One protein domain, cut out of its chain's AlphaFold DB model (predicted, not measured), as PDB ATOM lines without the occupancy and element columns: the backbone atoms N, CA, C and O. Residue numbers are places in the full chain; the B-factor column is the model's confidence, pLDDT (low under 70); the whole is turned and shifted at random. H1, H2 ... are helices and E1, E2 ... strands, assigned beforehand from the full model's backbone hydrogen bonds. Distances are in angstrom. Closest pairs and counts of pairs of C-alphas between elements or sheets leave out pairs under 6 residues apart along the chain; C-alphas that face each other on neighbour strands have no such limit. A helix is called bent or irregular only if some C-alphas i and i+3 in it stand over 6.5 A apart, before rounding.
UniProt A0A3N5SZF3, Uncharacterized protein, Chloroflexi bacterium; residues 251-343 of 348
ATOM      1  N   GLY A 251     284.508 267.268  82.510       88.25
ATOM      2  CA  GLY A 251     283.841 268.356  81.806       88.25
ATOM      3  C   GLY A 251     284.099 269.709  82.472       88.25
ATOM      4  O   GLY A 251     284.495 269.791  83.637       88.25
ATOM      5  N   GLU A 252     283.859 270.767  81.711       93.81
ATOM      6  CA  GLU A 252     283.976 272.147  82.169       93.81
ATOM      7  C   GLU A 252     283.207 272.358  83.483       93.81
ATOM      8  O   GLU A 252     281.997 272.146  83.557       93.81
ATOM      9  N   LYS A 253     283.920 272.770  84.532       94.38
ATOM     10  CA  LYS A 253     283.335 273.134  85.822       94.38
ATOM     11  C   LYS A 253     283.003 274.609  85.820       94.38
ATOM     12  O   LYS A 253     283.901 275.428  85.655       94.38
ATOM     13  N   HIS A 254     281.744 274.947  86.040       96.19
ATOM     14  CA  HIS A 254     281.333 276.334  86.196       96.19
ATOM     15  C   HIS A 254     281.874 276.909  87.514       96.19
ATOM     16  O   HIS A 254     281.734 276.300  88.576       96.19
ATOM     17  N   LEU A 255     282.563 278.044  87.422       96.44
ATOM     18  CA  LEU A 255     283.137 278.758  88.566       96.44
ATOM     19  C   LEU A 255     282.261 279.931  89.028       96.44
ATOM     20  O   LEU A 255     282.439 280.395  90.148       96.44
ATOM     21  N   GLY A 256     281.348 280.399  88.177       97.06
ATOM     22  CA  GLY A 256     280.490 281.559  88.410       97.06
ATOM     23  C   GLY A 256     280.462 282.494  87.211       97.06
ATOM     24  O   GLY A 256     281.184 282.285  86.229       97.06
ATOM     25  N   GLY A 257     279.633 283.525  87.307       97.56
ATOM     26  CA  GLY A 257     279.467 284.545  86.282       97.56
ATOM     27  C   GLY A 257     279.573 285.958  86.843       97.56
ATOM     28  O   GLY A 257     279.532 286.167  88.046       97.56
ATOM     29  N   THR A 258     279.705 286.955  85.979       98.00
ATOM     30  CA  THR A 258     279.589 288.370  86.364       98.00
ATOM     31  C   THR A 258     278.855 289.153  85.283       98.00
ATOM     32  O   THR A 258     278.723 288.687  84.151       98.00
ATOM     33  N   VAL A 259     278.388 290.358  85.592       97.81
ATOM     34  CA  VAL A 259     277.763 291.241  84.597       97.81
ATOM     35  C   VAL A 259     278.744 291.611  83.476       97.81
ATOM     36  O   VAL A 259     279.935 291.820  83.711       97.81
ATOM     37  N   VAL A 260     278.249 291.764  82.242       97.06
ATOM     38  CA  VAL A 260     279.091 292.094  81.068       97.06
ATOM     39  C   VAL A 260     279.869 293.407  81.235       97.06
ATOM     40  O   VAL A 260     280.959 293.545  80.684       97.06
ATOM     41  N   ALA A 261     279.378 294.345  82.053       97.81
ATOM     42  CA  ALA A 261     280.088 295.588  82.372       97.81
ATOM     43  C   ALA A 261     281.481 295.356  82.995       97.81
ATOM     44  O   ALA A 261     282.375 296.183  82.819       97.81
ATOM     45  N   ASN A 262     281.690 294.216  83.663       97.94
ATOM     46  CA  ASN A 262     282.961 293.841  84.281       97.94
ATOM     47  C   ASN A 262     283.901 293.079  83.331       97.94
ATOM     48  O   ASN A 262     284.960 292.636  83.773       97.94
ATOM     49  N   GLU A 263     283.565 292.909  82.046       97.44
ATOM     50  CA  GLU A 263     284.350 292.087  81.114       97.44
ATOM     51  C   GLU A 263     285.831 292.499  81.056       97.44
ATOM     52  O   GLU A 263     286.712 291.657  81.236       97.44
ATOM     53  N   SER A 264     286.120 293.785  80.837       97.69
ATOM     54  CA  SER A 264     287.503 294.278  80.770       97.69
ATOM     55  C   SER A 264     288.250 294.016  82.077       97.69
ATOM     56  O   SER A 264     289.379 293.527  82.060       97.69
ATOM     57  N   ARG A 265     287.581 294.249  83.212       98.12
ATOM     58  CA  ARG A 265     288.142 294.027  84.545       98.12
ATOM     59  C   ARG A 265     288.449 292.553  84.796       98.12
ATOM     60  O   ARG A 265     289.538 292.251  85.269       98.12
ATOM     61  N   VAL A 266     287.541 291.643  84.448       97.75
ATOM     62  CA  VAL A 266     287.748 290.190  84.562       97.75
ATOM     63  C   VAL A 266     288.932 289.739  83.716       97.75
ATOM     64  O   VAL A 266     289.804 289.025  84.207       97.75
ATOM     65  N   LEU A 267     289.000 290.175  82.455       97.50
ATOM     66  CA  LEU A 267     290.097 289.803  81.562       97.50
ATOM     67  C   LEU A 267     291.447 290.326  82.069       97.50
ATOM     68  O   LEU A 267     292.446 289.611  81.983       97.50
ATOM     69  N   ASP A 268     291.482 291.529  82.641       98.12
ATOM     70  CA  ASP A 268     292.696 292.087  83.236       98.12
ATOM     71  C   ASP A 268     293.104 291.363  84.526       98.12
ATOM     72  O   ASP A 268     294.287 291.067  84.693       98.12
ATOM     73  N   LEU A 269     292.155 290.988  85.393       97.75
ATOM     74  CA  LEU A 269     292.431 290.180  86.589       97.75
ATOM     75  C   LEU A 269     292.981 288.793  86.227       97.75
ATOM     76  O   LEU A 269     293.938 288.330  86.844       97.75
ATOM     77  N   ILE A 270     292.451 288.160  85.172       96.81
ATOM     78  CA  ILE A 270     292.975 286.886  84.654       96.81
ATOM     79  C   ILE A 270     294.405 287.052  84.129       96.81
ATOM     80  O   ILE A 270     295.259 286.211  84.407       96.81
ATOM     81  N   ARG A 271     294.698 288.136  83.395       96.62
ATOM     82  CA  ARG A 271     296.058 288.432  82.902       96.62
ATOM     83  C   ARG A 271     297.042 288.684  84.043       96.62
ATOM     84  O   ARG A 271     298.184 288.239  83.965       96.62
ATOM     85  N   GLN A 272     296.595 289.384  85.084       97.44
ATOM     86  CA  GLN A 272     297.384 289.695  86.278       97.44
ATOM     87  C   GLN A 272     297.473 288.517  87.260       97.44
ATOM     88  O   GLN A 272     298.280 288.570  88.183       97.44
ATOM     89  N   LYS A 273     296.696 287.446  87.038       96.44
ATOM     90  CA  LYS A 273     296.588 286.264  87.912       96.44
ATOM     91  C   LYS A 273     296.109 286.605  89.330       96.44
ATOM     92  O   LYS A 273     296.447 285.908  90.284       96.44
ATOM     93  N   ASP A 274     295.309 287.661  89.467       97.56
ATOM     94  CA  ASP A 274     294.686 288.050  90.736       97.56
ATOM     95  C   ASP A 274     293.345 287.321  90.898       97.56
ATOM     96  O   ASP A 274     292.264 287.858  90.642       97.56
ATOM     97  N   PHE A 275     293.429 286.038  91.261       96.88
ATOM     98  CA  PHE A 275     292.251 285.181  91.392       96.88
ATOM     99  C   PHE A 275     291.424 285.474  92.658       96.88
ATOM    100  O   PHE A 275     290.249 285.108  92.705       96.88
ATOM    101  N   VAL A 276     291.992 286.181  93.645       96.56
ATOM    102  CA  VAL A 276     291.283 286.585  94.869       96.56
ATOM    103  C   VAL A 276     290.248 287.643  94.528       96.56
ATOM    104  O   VAL A 276     289.078 287.498  94.876       96.56
ATOM    105  N   GLU A 277     290.670 288.707  93.843       97.81
ATOM    106  CA  GLU A 277     289.757 289.774  93.443       97.81
ATOM    107  C   GLU A 277     288.771 289.284  92.381       97.81
ATOM    108  O   GLU A 277     287.593 289.635  92.415       97.81
ATOM    109  N   LEU A 278     289.224 288.393  91.495       97.62
ATOM    110  CA  LEU A 278     288.355 287.746  90.521       97.62
ATOM    111  C   LEU A 278     287.224 286.964  91.195       97.62
ATOM    112  O   LEU A 278     286.071 287.125  90.812       97.62
ATOM    113  N   GLY A 279     287.530 286.180  92.233       96.69
ATOM    114  CA  GLY A 279     286.530 285.426  92.990       96.69
ATOM    115  C   GLY A 279     285.472 286.302  93.669       96.69
ATOM    116  O   GLY A 279     284.348 285.848  93.843       96.69
ATOM    117  N   LYS A 280     285.790 287.561  94.003       96.88
ATOM    118  CA  LYS A 280     284.814 288.515  94.570       96.88
ATOM    119  C   LYS A 280     283.840 289.072  93.534       96.88
ATOM    120  O   LYS A 280     282.764 289.518  93.912       96.88
ATOM    121  N   LEU A 281     284.233 289.094  92.259       97.38
ATOM    122  CA  LEU A 281     283.381 289.554  91.160       97.38
ATOM    123  C   LEU A 281     282.458 288.457  90.625       97.38
ATOM    124  O   LEU A 281     281.536 288.770  89.869       97.38
ATOM    125  N   LEU A 282     282.739 287.194  90.959       97.62
ATOM    126  CA  LEU A 282     281.959 286.053  90.512       97.62
ATOM    127  C   LEU A 282     280.752 285.825  91.416       97.62
ATOM    128  O   LEU A 282     280.862 285.656  92.628       97.62
ATOM    129  N   GLU A 283     279.599 285.761  90.776       96.69
ATOM    130  CA  GLU A 283     278.310 285.425  91.347       96.69
ATOM    131  C   GLU A 283     277.909 284.018  90.899       96.69
ATOM    132  O   GLU A 283     278.260 283.562  89.809       96.69
ATOM    133  N   GLU A 284     277.153 283.315  91.743       95.19
ATOM    134  CA  GLU A 284     276.707 281.953  91.431       95.19
ATOM    135  C   GLU A 284     275.737 281.918  90.242       95.19
ATOM    136  O   GLU A 284     275.802 281.019  89.409       95.19
ATOM    137  N   ASN A 285     274.874 282.932  90.144       94.19
ATOM    138  CA  ASN A 285     273.828 283.046  89.133       94.19
ATOM    139  C   ASN A 285     273.760 284.486  88.606       94.19
ATOM    140  O   ASN A 285     272.843 285.228  88.949       94.19
ATOM    141  N   ALA A 286     274.745 284.888  87.803       96.50
ATOM    142  CA  ALA A 286     274.738 286.209  87.184       96.50
ATOM    143  C   ALA A 286     273.568 286.353  86.190       96.50
ATOM    144  O   ALA A 286     273.241 285.427  85.444       96.50
ATOM    145  N   GLU A 287     272.936 287.528  86.161       97.19
ATOM    146  CA  GLU A 287     271.842 287.807  85.227       97.19
ATOM    147  C   GLU A 287     272.349 287.920  83.781       97.19
ATOM    148  O   GLU A 287     273.354 288.568  83.499       97.19
ATOM    149  N   VAL A 288     271.624 287.306  82.838       97.56
ATOM    150  CA  VAL A 288     271.966 287.341  81.409       97.56
ATOM    151  C   VAL A 288     271.557 288.703  80.816       97.56
ATOM    152  O   VAL A 288     270.404 289.101  80.980       97.56
ATOM    153  N   PRO A 289     272.431 289.403  80.062       97.75
ATOM    154  CA  PRO A 289     273.728 288.949  79.566       97.75
ATOM    155  C   PRO A 289     274.837 288.986  80.627       97.75
ATOM    156  O   PRO A 289     275.047 290.001  81.292       97.75
ATOM    157  N   SER A 290     275.599 287.895  80.704       98.06
ATOM    158  CA  SER A 290     276.653 287.677  81.699       98.06
ATOM    159  C   SER A 290     277.951 287.161  81.066       98.06
ATOM    160  O   SER A 290     278.005 286.742  79.908       98.06
ATOM    161  N   MET A 291     279.029 287.225  81.838       98.06
ATOM    162  CA  MET A 291     280.344 286.661  81.559       98.06
ATOM    163  C   MET A 291     280.560 285.465  82.478       98.06
ATOM    164  O   MET A 291     280.832 285.643  83.659       98.06
ATOM    165  N   GLU A 292     280.449 284.261  81.934       97.94
ATOM    166  CA  GLU A 292     280.562 282.995  82.652       97.94
ATOM    167  C   GLU A 292     281.985 282.444  82.592       97.94
ATOM    168  O   GLU A 292     282.639 282.448  81.543       97.94
ATOM    169  N   MET A 293     282.459 281.923  83.719       97.69
ATOM    170  CA  MET A 293     283.783 281.334  83.850       97.69
ATOM    171  C   MET A 293     283.704 279.830  84.076       97.69
ATOM    172  O   MET A 293     282.975 279.337  84.934       97.69
ATOM    173  N   TYR A 294     284.523 279.098  83.328       97.12
ATOM    174  CA  TYR A 294     284.634 277.652  83.408       97.12
ATOM    175  C   TYR A 294     286.083 277.222  83.599       97.12
ATOM    176  O   TYR A 294     287.009 277.777  83.007       97.12
ATOM    177  N   PHE A 295     286.269 276.182  84.397       95.94
ATOM    178  CA  PHE A 295     287.543 275.523  84.610       95.94
ATOM    179  C   PHE A 295     287.529 274.128  83.995       95.94
ATOM    180  O   PHE A 295     286.685 273.296  84.327       95.94
ATOM    181  N   GLU A 296     288.505 273.846  83.143       95.50
ATOM    182  CA  GLU A 296     288.721 272.530  82.558       95.50
ATOM    183  C   GLU A 296     290.110 272.025  82.968       95.50
ATOM    184  O   GLU A 296     291.141 272.601  82.614       95.50
ATOM    185  N   GLY A 297     290.171 270.947  83.747       94.50
ATOM    186  CA  GLY A 297     291.433 270.432  84.267       94.50
ATOM    187  C   GLY A 297     291.308 269.036  84.858       94.50
ATOM    188  O   GLY A 297     290.214 268.493  85.020       94.50
ATOM    189  N   CYS A 298     292.449 268.434  85.184       92.94
ATOM    190  CA  CYS A 298     292.486 267.103  85.774       92.94
ATOM    191  C   CYS A 298     292.425 267.166  87.298       92.94
ATOM    192  O   CYS A 298     293.379 267.603  87.932       92.94
ATOM    193  N   GLN A 299     291.360 266.614  87.876       87.94
ATOM    194  CA  GLN A 299     291.135 266.589  89.329       87.94
ATOM    195  C   GLN A 299     292.038 265.609  90.091       87.94
ATOM    196  O   GLN A 299     292.053 265.585  91.313       87.94
ATOM    197  N   GLU A 300     292.742 264.744  89.363       89.00
ATOM    198  CA  GLU A 300     293.440 263.595  89.945       89.00
ATOM    199  C   GLU A 300     294.935 263.845  90.173       89.00
ATOM    200  O   GLU A 300     295.563 263.124  90.945       89.00
ATOM    201  N   CYS A 301     295.541 264.775  89.419       85.31
ATOM    202  CA  CYS A 301     296.997 264.830  89.261       85.31
ATOM    203  C   CYS A 301     297.644 266.171  89.628       85.31
ATOM    204  O   CYS A 301     298.854 266.137  89.824       85.31
ATOM    205  N   ASP A 302     296.914 267.298  89.672       87.88
ATOM    206  CA  ASP A 302     297.414 268.687  89.862       87.88
ATOM    207  C   ASP A 302     298.729 269.006  89.124       87.88
ATOM    208  O   ASP A 302     299.538 269.827  89.545       87.88
ATOM    209  N   LYS A 303     298.993 268.288  88.028       89.81
ATOM    210  CA  LYS A 303     300.275 268.278  87.303       89.81
ATOM    211  C   LYS A 303     300.123 268.597  85.830       89.81
ATOM    212  O   LYS A 303     301.112 268.913  85.175       89.81
ATOM    213  N   SER A 304     298.913 268.482  85.297       91.94
ATOM    214  CA  SER A 304     298.619 268.884  83.931       91.94
ATOM    215  C   SER A 304     298.182 270.343  83.894       91.94
ATOM    216  O   SER A 304     297.478 270.767  84.810       91.94
ATOM    217  N   PRO A 305     298.529 271.086  82.832       93.88
ATOM    218  CA  PRO A 305     298.000 272.427  82.646       93.88
ATOM    219  C   PRO A 305     296.472 272.379  82.565       93.88
ATOM    220  O   PRO A 305     295.916 271.519  81.874       93.88
ATOM    221  N   SER A 306     295.793 273.282  83.258       95.31
ATOM    222  CA  SER A 306     294.347 273.443  83.133       95.31
ATOM    223  C   SER A 306     294.024 274.588  82.179       95.31
ATOM    224  O   SER A 306     294.905 275.311  81.706       95.31
ATOM    225  N   ARG A 307     292.751 274.729  81.837       96.25
ATOM    226  CA  ARG A 307     292.232 275.811  81.013       96.25
ATOM    227  C   ARG A 307     291.176 276.564  81.794       96.25
ATOM    228  O   ARG A 307     290.267 275.964  82.360       96.25
ATOM    229  N   LEU A 308     291.310 277.880  81.793       97.19
ATOM    230  CA  LEU A 308     290.290 278.809  82.233       97.19
ATOM    231  C   LEU A 308     289.599 279.353  80.987       97.19
ATOM    232  O   LEU A 308     290.241 279.987  80.146       97.19
ATOM    233  N   ILE A 309     288.316 279.056  80.849       97.44
ATOM    234  CA  ILE A 309     287.502 279.420  79.695       97.44
ATOM    235  C   ILE A 309     286.516 280.482  80.163       97.44
ATOM    236  O   ILE A 309     285.786 280.275  81.127       97.44
ATOM    237  N   VAL A 310     286.498 281.618  79.479       97.75
ATOM    238  CA  VAL A 310     285.577 282.720  79.751       97.75
ATOM    239  C   VAL A 310     284.627 282.841  78.569       97.75
ATOM    240  O   VAL A 310     285.078 282.952  77.427       97.75
ATOM    241  N   ARG A 311     283.320 282.819  78.829       98.31
ATOM    242  CA  ARG A 311     282.259 282.859  77.818       98.31
ATOM    243  C   ARG A 311     281.278 283.979  78.105       98.31
ATOM    244  O   ARG A 311     280.851 284.151  79.234       98.31
ATOM    245  N   ARG A 312     280.844 284.686  77.067       98.31
ATOM    246  CA  ARG A 312     279.660 285.548  77.133       98.31
ATOM    247  C   ARG A 312     278.418 284.684  77.024       98.31
ATOM    248  O   ARG A 312     278.270 283.980  76.025       98.31
ATOM    249  N   ALA A 313     277.541 284.754  78.011       98.00
ATOM    250  CA  ALA A 313     276.203 284.202  77.951       98.00
ATOM    251  C   ALA A 313     275.221 285.298  77.519       98.00
ATOM    252  O   ALA A 313     275.218 286.410  78.046       98.00
ATOM    253  N   SER A 314     274.382 284.994  76.533       97.88
ATOM    254  CA  SER A 314     273.354 285.907  76.021       97.88
ATOM    255  C   SER A 314     272.102 285.130  75.629       97.88
ATOM    256  O   SER A 314     272.192 283.942  75.313       97.88
ATOM    257  N   LEU A 315     270.938 285.778  75.640       98.12
ATOM    258  CA  LEU A 315     269.711 285.192  75.103       98.12
ATOM    259  C   LEU A 315     269.601 285.499  73.609       98.12
ATOM    260  O   LEU A 315     269.756 286.644  73.184       98.12
ATOM    261  N   ASP A 316     269.309 284.476  72.810       97.38
ATOM    262  CA  ASP A 316     268.935 284.668  71.412       97.38
ATOM    263  C   ASP A 316     267.523 285.283  71.294       97.38
ATOM    264  O   ASP A 316     266.781 285.327  72.279       97.38
ATOM    265  N   PRO A 317     267.085 285.728  70.100       97.69
ATOM    266  CA  PRO A 317     265.736 286.276  69.917       97.69
ATOM    267  C   PRO A 317     264.589 285.315  70.280       97.69
ATOM    268  O   PRO A 317     263.441 285.736  70.365       97.69
ATOM    269  N   LYS A 318     264.876 284.018  70.467       97.56
ATOM    270  CA  LYS A 318     263.922 282.986  70.901       97.56
ATOM    271  C   LYS A 318     264.024 282.697  72.407       97.56
ATOM    272  O   LYS A 318     263.422 281.732  72.867       97.56
ATOM    273  N   GLY A 319     264.798 283.482  73.156       97.25
ATOM    274  CA  GLY A 319     265.025 283.297  74.588       97.25
ATOM    275  C   GLY A 319     265.910 282.097  74.938       97.25
ATOM    276  O   GLY A 319     265.886 281.645  76.078       97.25
ATOM    277  N   ARG A 320     266.673 281.536  73.989       97.56
ATOM    278  CA  ARG A 320     267.599 280.425  74.261       97.56
ATOM    279  C   ARG A 320     268.970 280.965  74.635       97.56
ATOM    280  O   ARG A 320     269.498 281.838  73.950       97.56
ATOM    281  N   LEU A 321     269.561 280.390  75.676       96.75
ATOM    282  CA  LEU A 321     270.909 280.725  76.114       96.75
ATOM    283  C   LEU A 321     271.935 280.329  75.043       96.75
ATOM    284  O   LEU A 321     271.972 279.181  74.595       96.75
ATOM    285  N   GLN A 322     272.766 281.282  74.637       97.50
ATOM    286  CA  GLN A 322     273.903 281.084  73.746       97.50
ATOM    287  C   GLN A 322     275.186 281.521  74.444       97.50
ATOM    288  O   GLN A 322     275.213 282.557  75.109       97.50
ATOM    289  N   PHE A 323     276.248 280.745  74.241       97.38
ATOM    290  CA  PHE A 323     277.575 281.031  74.767       97.38
ATOM    291  C   PHE A 323     278.536 281.368  73.631       97.38
ATOM    292  O   PHE A 323     278.605 280.636  72.643       97.38
ATOM    293  N   THR A 324     279.299 282.446  73.791       97.12
ATOM    294  CA  THR A 324     280.387 282.821  72.877       97.12
ATOM    295  C   THR A 324     281.691 282.901  73.656       97.12
ATOM    296  O   THR A 324     281.768 283.636  74.638       97.12
ATOM    297  N   ASP A 325     282.717 282.161  73.236       96.56
ATOM    298  CA  ASP A 325     284.037 282.202  73.872       96.56
ATOM    299  C   ASP A 325     284.633 283.618  73.773       96.56
ATOM    300  O   ASP A 325     284.787 284.166  72.682       96.56
ATOM    301  N   ALA A 326     284.967 284.207  74.923       96.25
ATOM    302  CA  ALA A 326     285.612 285.515  75.033       96.25
ATOM    303  C   ALA A 326     287.129 285.380  75.230       96.25
ATOM    304  O   ALA A 326     287.904 286.133  74.642       96.25
ATOM    305  N   SER A 327     287.567 284.412  76.041       96.75
ATOM    306  CA  SER A 327     288.986 284.126  76.272       96.75
ATOM    307  C   SER A 327     289.205 282.673  76.697       96.75
ATOM    308  O   SER A 327     288.355 282.075  77.355       96.75
ATOM    309  N   GLN A 328     290.364 282.116  76.349       96.69
ATOM    310  CA  GLN A 328     290.841 280.827  76.851       96.69
ATOM    311  C   GLN A 328     292.290 280.980  77.321       96.69
ATOM    312  O   GLN A 328     293.190 281.210  76.512       96.69
ATOM    313  N   THR A 329     292.524 280.820  78.623       96.69
ATOM    314  CA  THR A 329     293.854 280.937  79.232       96.69
ATOM    315  C   THR A 329     294.316 279.574  79.727       96.69
ATOM    316  O   THR A 329     293.615 278.905  80.485       96.69
ATOM    317  N   VAL A 330     295.510 279.146  79.310       96.06
ATOM    318  CA  VAL A 330     296.142 277.928  79.834       96.06
ATOM    319  C   VAL A 330     296.842 278.269  81.146       96.06
ATOM    320  O   VAL A 330     297.736 279.112  81.162       96.06
ATOM    321  N   LEU A 331     296.448 277.606  82.230       96.00
ATOM    322  CA  LEU A 331     297.038 277.778  83.551       96.00
ATOM    323  C   LEU A 331     298.061 276.666  83.815       96.00
ATOM    324  O   LEU A 331     297.736 275.481  83.666       96.00
ATOM    325  N   PRO A 332     299.299 276.999  84.217       95.62
ATOM    326  CA  PRO A 332     300.243 276.006  84.698       95.62
ATOM    327  C   PRO A 332     299.726 275.359  85.996       95.62
ATOM    328  O   PRO A 332     298.903 275.945  86.705       95.62
ATOM    329  N   PRO A 333     300.222 274.165  86.358       93.38
ATOM    330  CA  PRO A 333     299.618 273.376  87.429       93.38
ATOM    331  C   PRO A 333     299.551 274.093  88.789       93.38
ATOM    332  O   PRO A 333     298.517 274.043  89.446       93.38
ATOM    333  N   GLY A 334     300.589 274.847  89.174       93.44
ATOM    334  CA  GLY A 334     300.577 275.613  90.430       93.44
ATOM    335  C   GLY A 334     299.572 276.772  90.459       93.44
ATOM    336  O   GLY A 334     299.053 277.109  91.516       93.44
ATOM    337  N   GLU A 335     299.245 277.363  89.308       95.38
ATOM    338  CA  GLU A 335     298.223 278.419  89.224       95.38
ATOM    339  C   GLU A 335     296.815 277.832  89.236       95.38
ATOM    340  O   GLU A 335     295.898 278.436  89.781       95.38
ATOM    341  N   SER A 336     296.649 276.629  88.683       94.56
ATOM    342  CA  SER A 336     295.365 275.932  88.691       94.56
ATOM    343  C   SER A 336     294.890 275.592  90.106       94.56
ATOM    344  O   SER A 336     293.709 275.761  90.406       94.56
ATOM    345  N   THR A 337     295.808 275.186  90.988       93.25
ATOM    346  CA  THR A 337     295.501 274.922  92.399       93.25
ATOM    347  C   THR A 337     295.181 276.214  93.141       93.25
ATOM    348  O   THR A 337     294.179 276.269  93.842       93.25
ATOM    349  N   LEU A 338     295.956 277.286  92.913       94.44
ATOM    350  CA  LEU A 338     295.690 278.597  93.518       94.44
ATOM    351  C   LEU A 338     294.314 279.147  93.126       94.44
ATOM    352  O   LEU A 338     293.597 279.659  93.981       94.44
ATOM    353  N   LEU A 339     293.930 279.012  91.854       95.56
ATOM    354  CA  LEU A 339     292.612 279.415  91.369       95.56
ATOM    355  C   LEU A 339     291.493 278.652  92.093       95.56
ATOM    356  O   LEU A 339     290.555 279.276  92.577       95.56
ATOM    357  N   LEU A 340     291.580 277.320  92.165       93.69
ATOM    358  CA  LEU A 340     290.538 276.489  92.781       93.69
ATOM    359  C   LEU A 340     290.462 276.643  94.308       93.69
ATOM    360  O   LEU A 340     289.388 276.465  94.879       93.69
ATOM    361  N   ASP A 341     291.573 276.978  94.964       93.81
ATOM    362  CA  ASP A 341     291.596 277.279  96.399       93.81
ATOM    363  C   ASP A 341     290.912 278.620  96.708       93.81
ATOM    364  O   ASP A 341     290.273 278.770  97.752       93.81
ATOM    365  N   GLN A 342     291.031 279.595  95.802       94.88
ATOM    366  CA  GLN A 342     290.476 280.942  95.974       94.88
ATOM    367  C   GLN A 342     289.036 281.062  95.466       94.88
ATOM    368  O   GLN A 342     288.246 281.816  96.034       94.88
ATOM    369  N   ILE A 343     288.674 280.298  94.435       93.94
ATOM    370  CA  ILE A 343     287.347 280.302  93.822       93.94
ATOM    371  C   ILE A 343     286.711 278.938  94.052       93.94
ATOM    372  O   ILE A 343     287.056 277.950  93.401       93.94
TER     373      ILE A 343
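What this domain is: This is residues 251 to 343 of the 348 residues of an uncharacterized protein of Chloroflexi bacterium (UniProt A0A3N5SZF3). A strongly twisted antiparallel sheet of four strands has three helices over one face, two layers in all, with the other face bare. H1 runs along the strands, H2 folds back beside it, and H3 packs on H2 and on the sheet. The printed part has 93 residues, with three named helices and four named strands in the order E1 H1 H2 E2 E3 E4 H3; the sheet's order is E1 E2 E3 E4. The class is mixed, helices and strands. The whole is compact, with a radius of gyration of the C-alphas of 13.2 A, and its outline is elongated, spanning 43 by 25 by 19 A.

Where its parts are: Find C-alpha 253 at (283.335, 273.134, 85.822); from there strand E1, residues 253 to 259, runs 19.0 A. Helix H1, residues 260 to 272, follows at once and covers 19.2 A; it is irregular, with C-alphas 261 and 264 7.7 A apart. Next come helix H2, residues 275 to 281, 9.9 A, and strand E2, residues 290 to 296, 19.4 A. Strand E3, residues 306 to 315, runs 28.5 A to C-alpha 315 at (269.711, 285.192, 75.103). Strand E4, residues 321 to 331, comes back over 27.3 A and bends by 58 degrees at residue 326. Helix H3, residues 333 to 342, 14.6 A, ends at C-alpha 342, (290.476, 280.942, 95.974).

How they stand to each other: Begin at edge strand E1, antiparallel to E2 at 159 degrees; N 255 and O 293 are 2.8 A apart, within hydrogen-bond range. E2, E3 and E4 form a meander, each strand the antiparallel neighbour of the one before, in two hairpins. Look at N 292 and O 311, 2.7 A, for E2 and E3, and at N 308 and O 329, 2.8 A, for E3 and E4. H1 is on the sheet at a height of 9.0 A, over E2 and E3, along the strands at 1 degree to E2 on the local plane. With residues 266 to 270 alone, H1 touches H2, closest at the C-alphas of Leu 269 and Leu 278, 6.2 A; this helical hairpin has a shallow tilt of 8 degrees, opposite ways. H2 touches H3, closest at the C-alphas of Phe 275 and Leu 339, 5.8 A, the same way at 38 degrees, only just a steep tilt. H3 is on the sheet, its height 8.9 A. H1 and H3 are apart. In H2 and H3 every O i to N i+4 pair is within hydrogen-bond range; in H1, 7 of 9 are.

The domain as a whole: The two C-alphas farthest apart, those of Lys 303 and Pro 317, are 42.7 A from each other. The printed part has no cut, and no link is long. The mean pLDDT of the printed part is 96.0, and no printed residue is under 70.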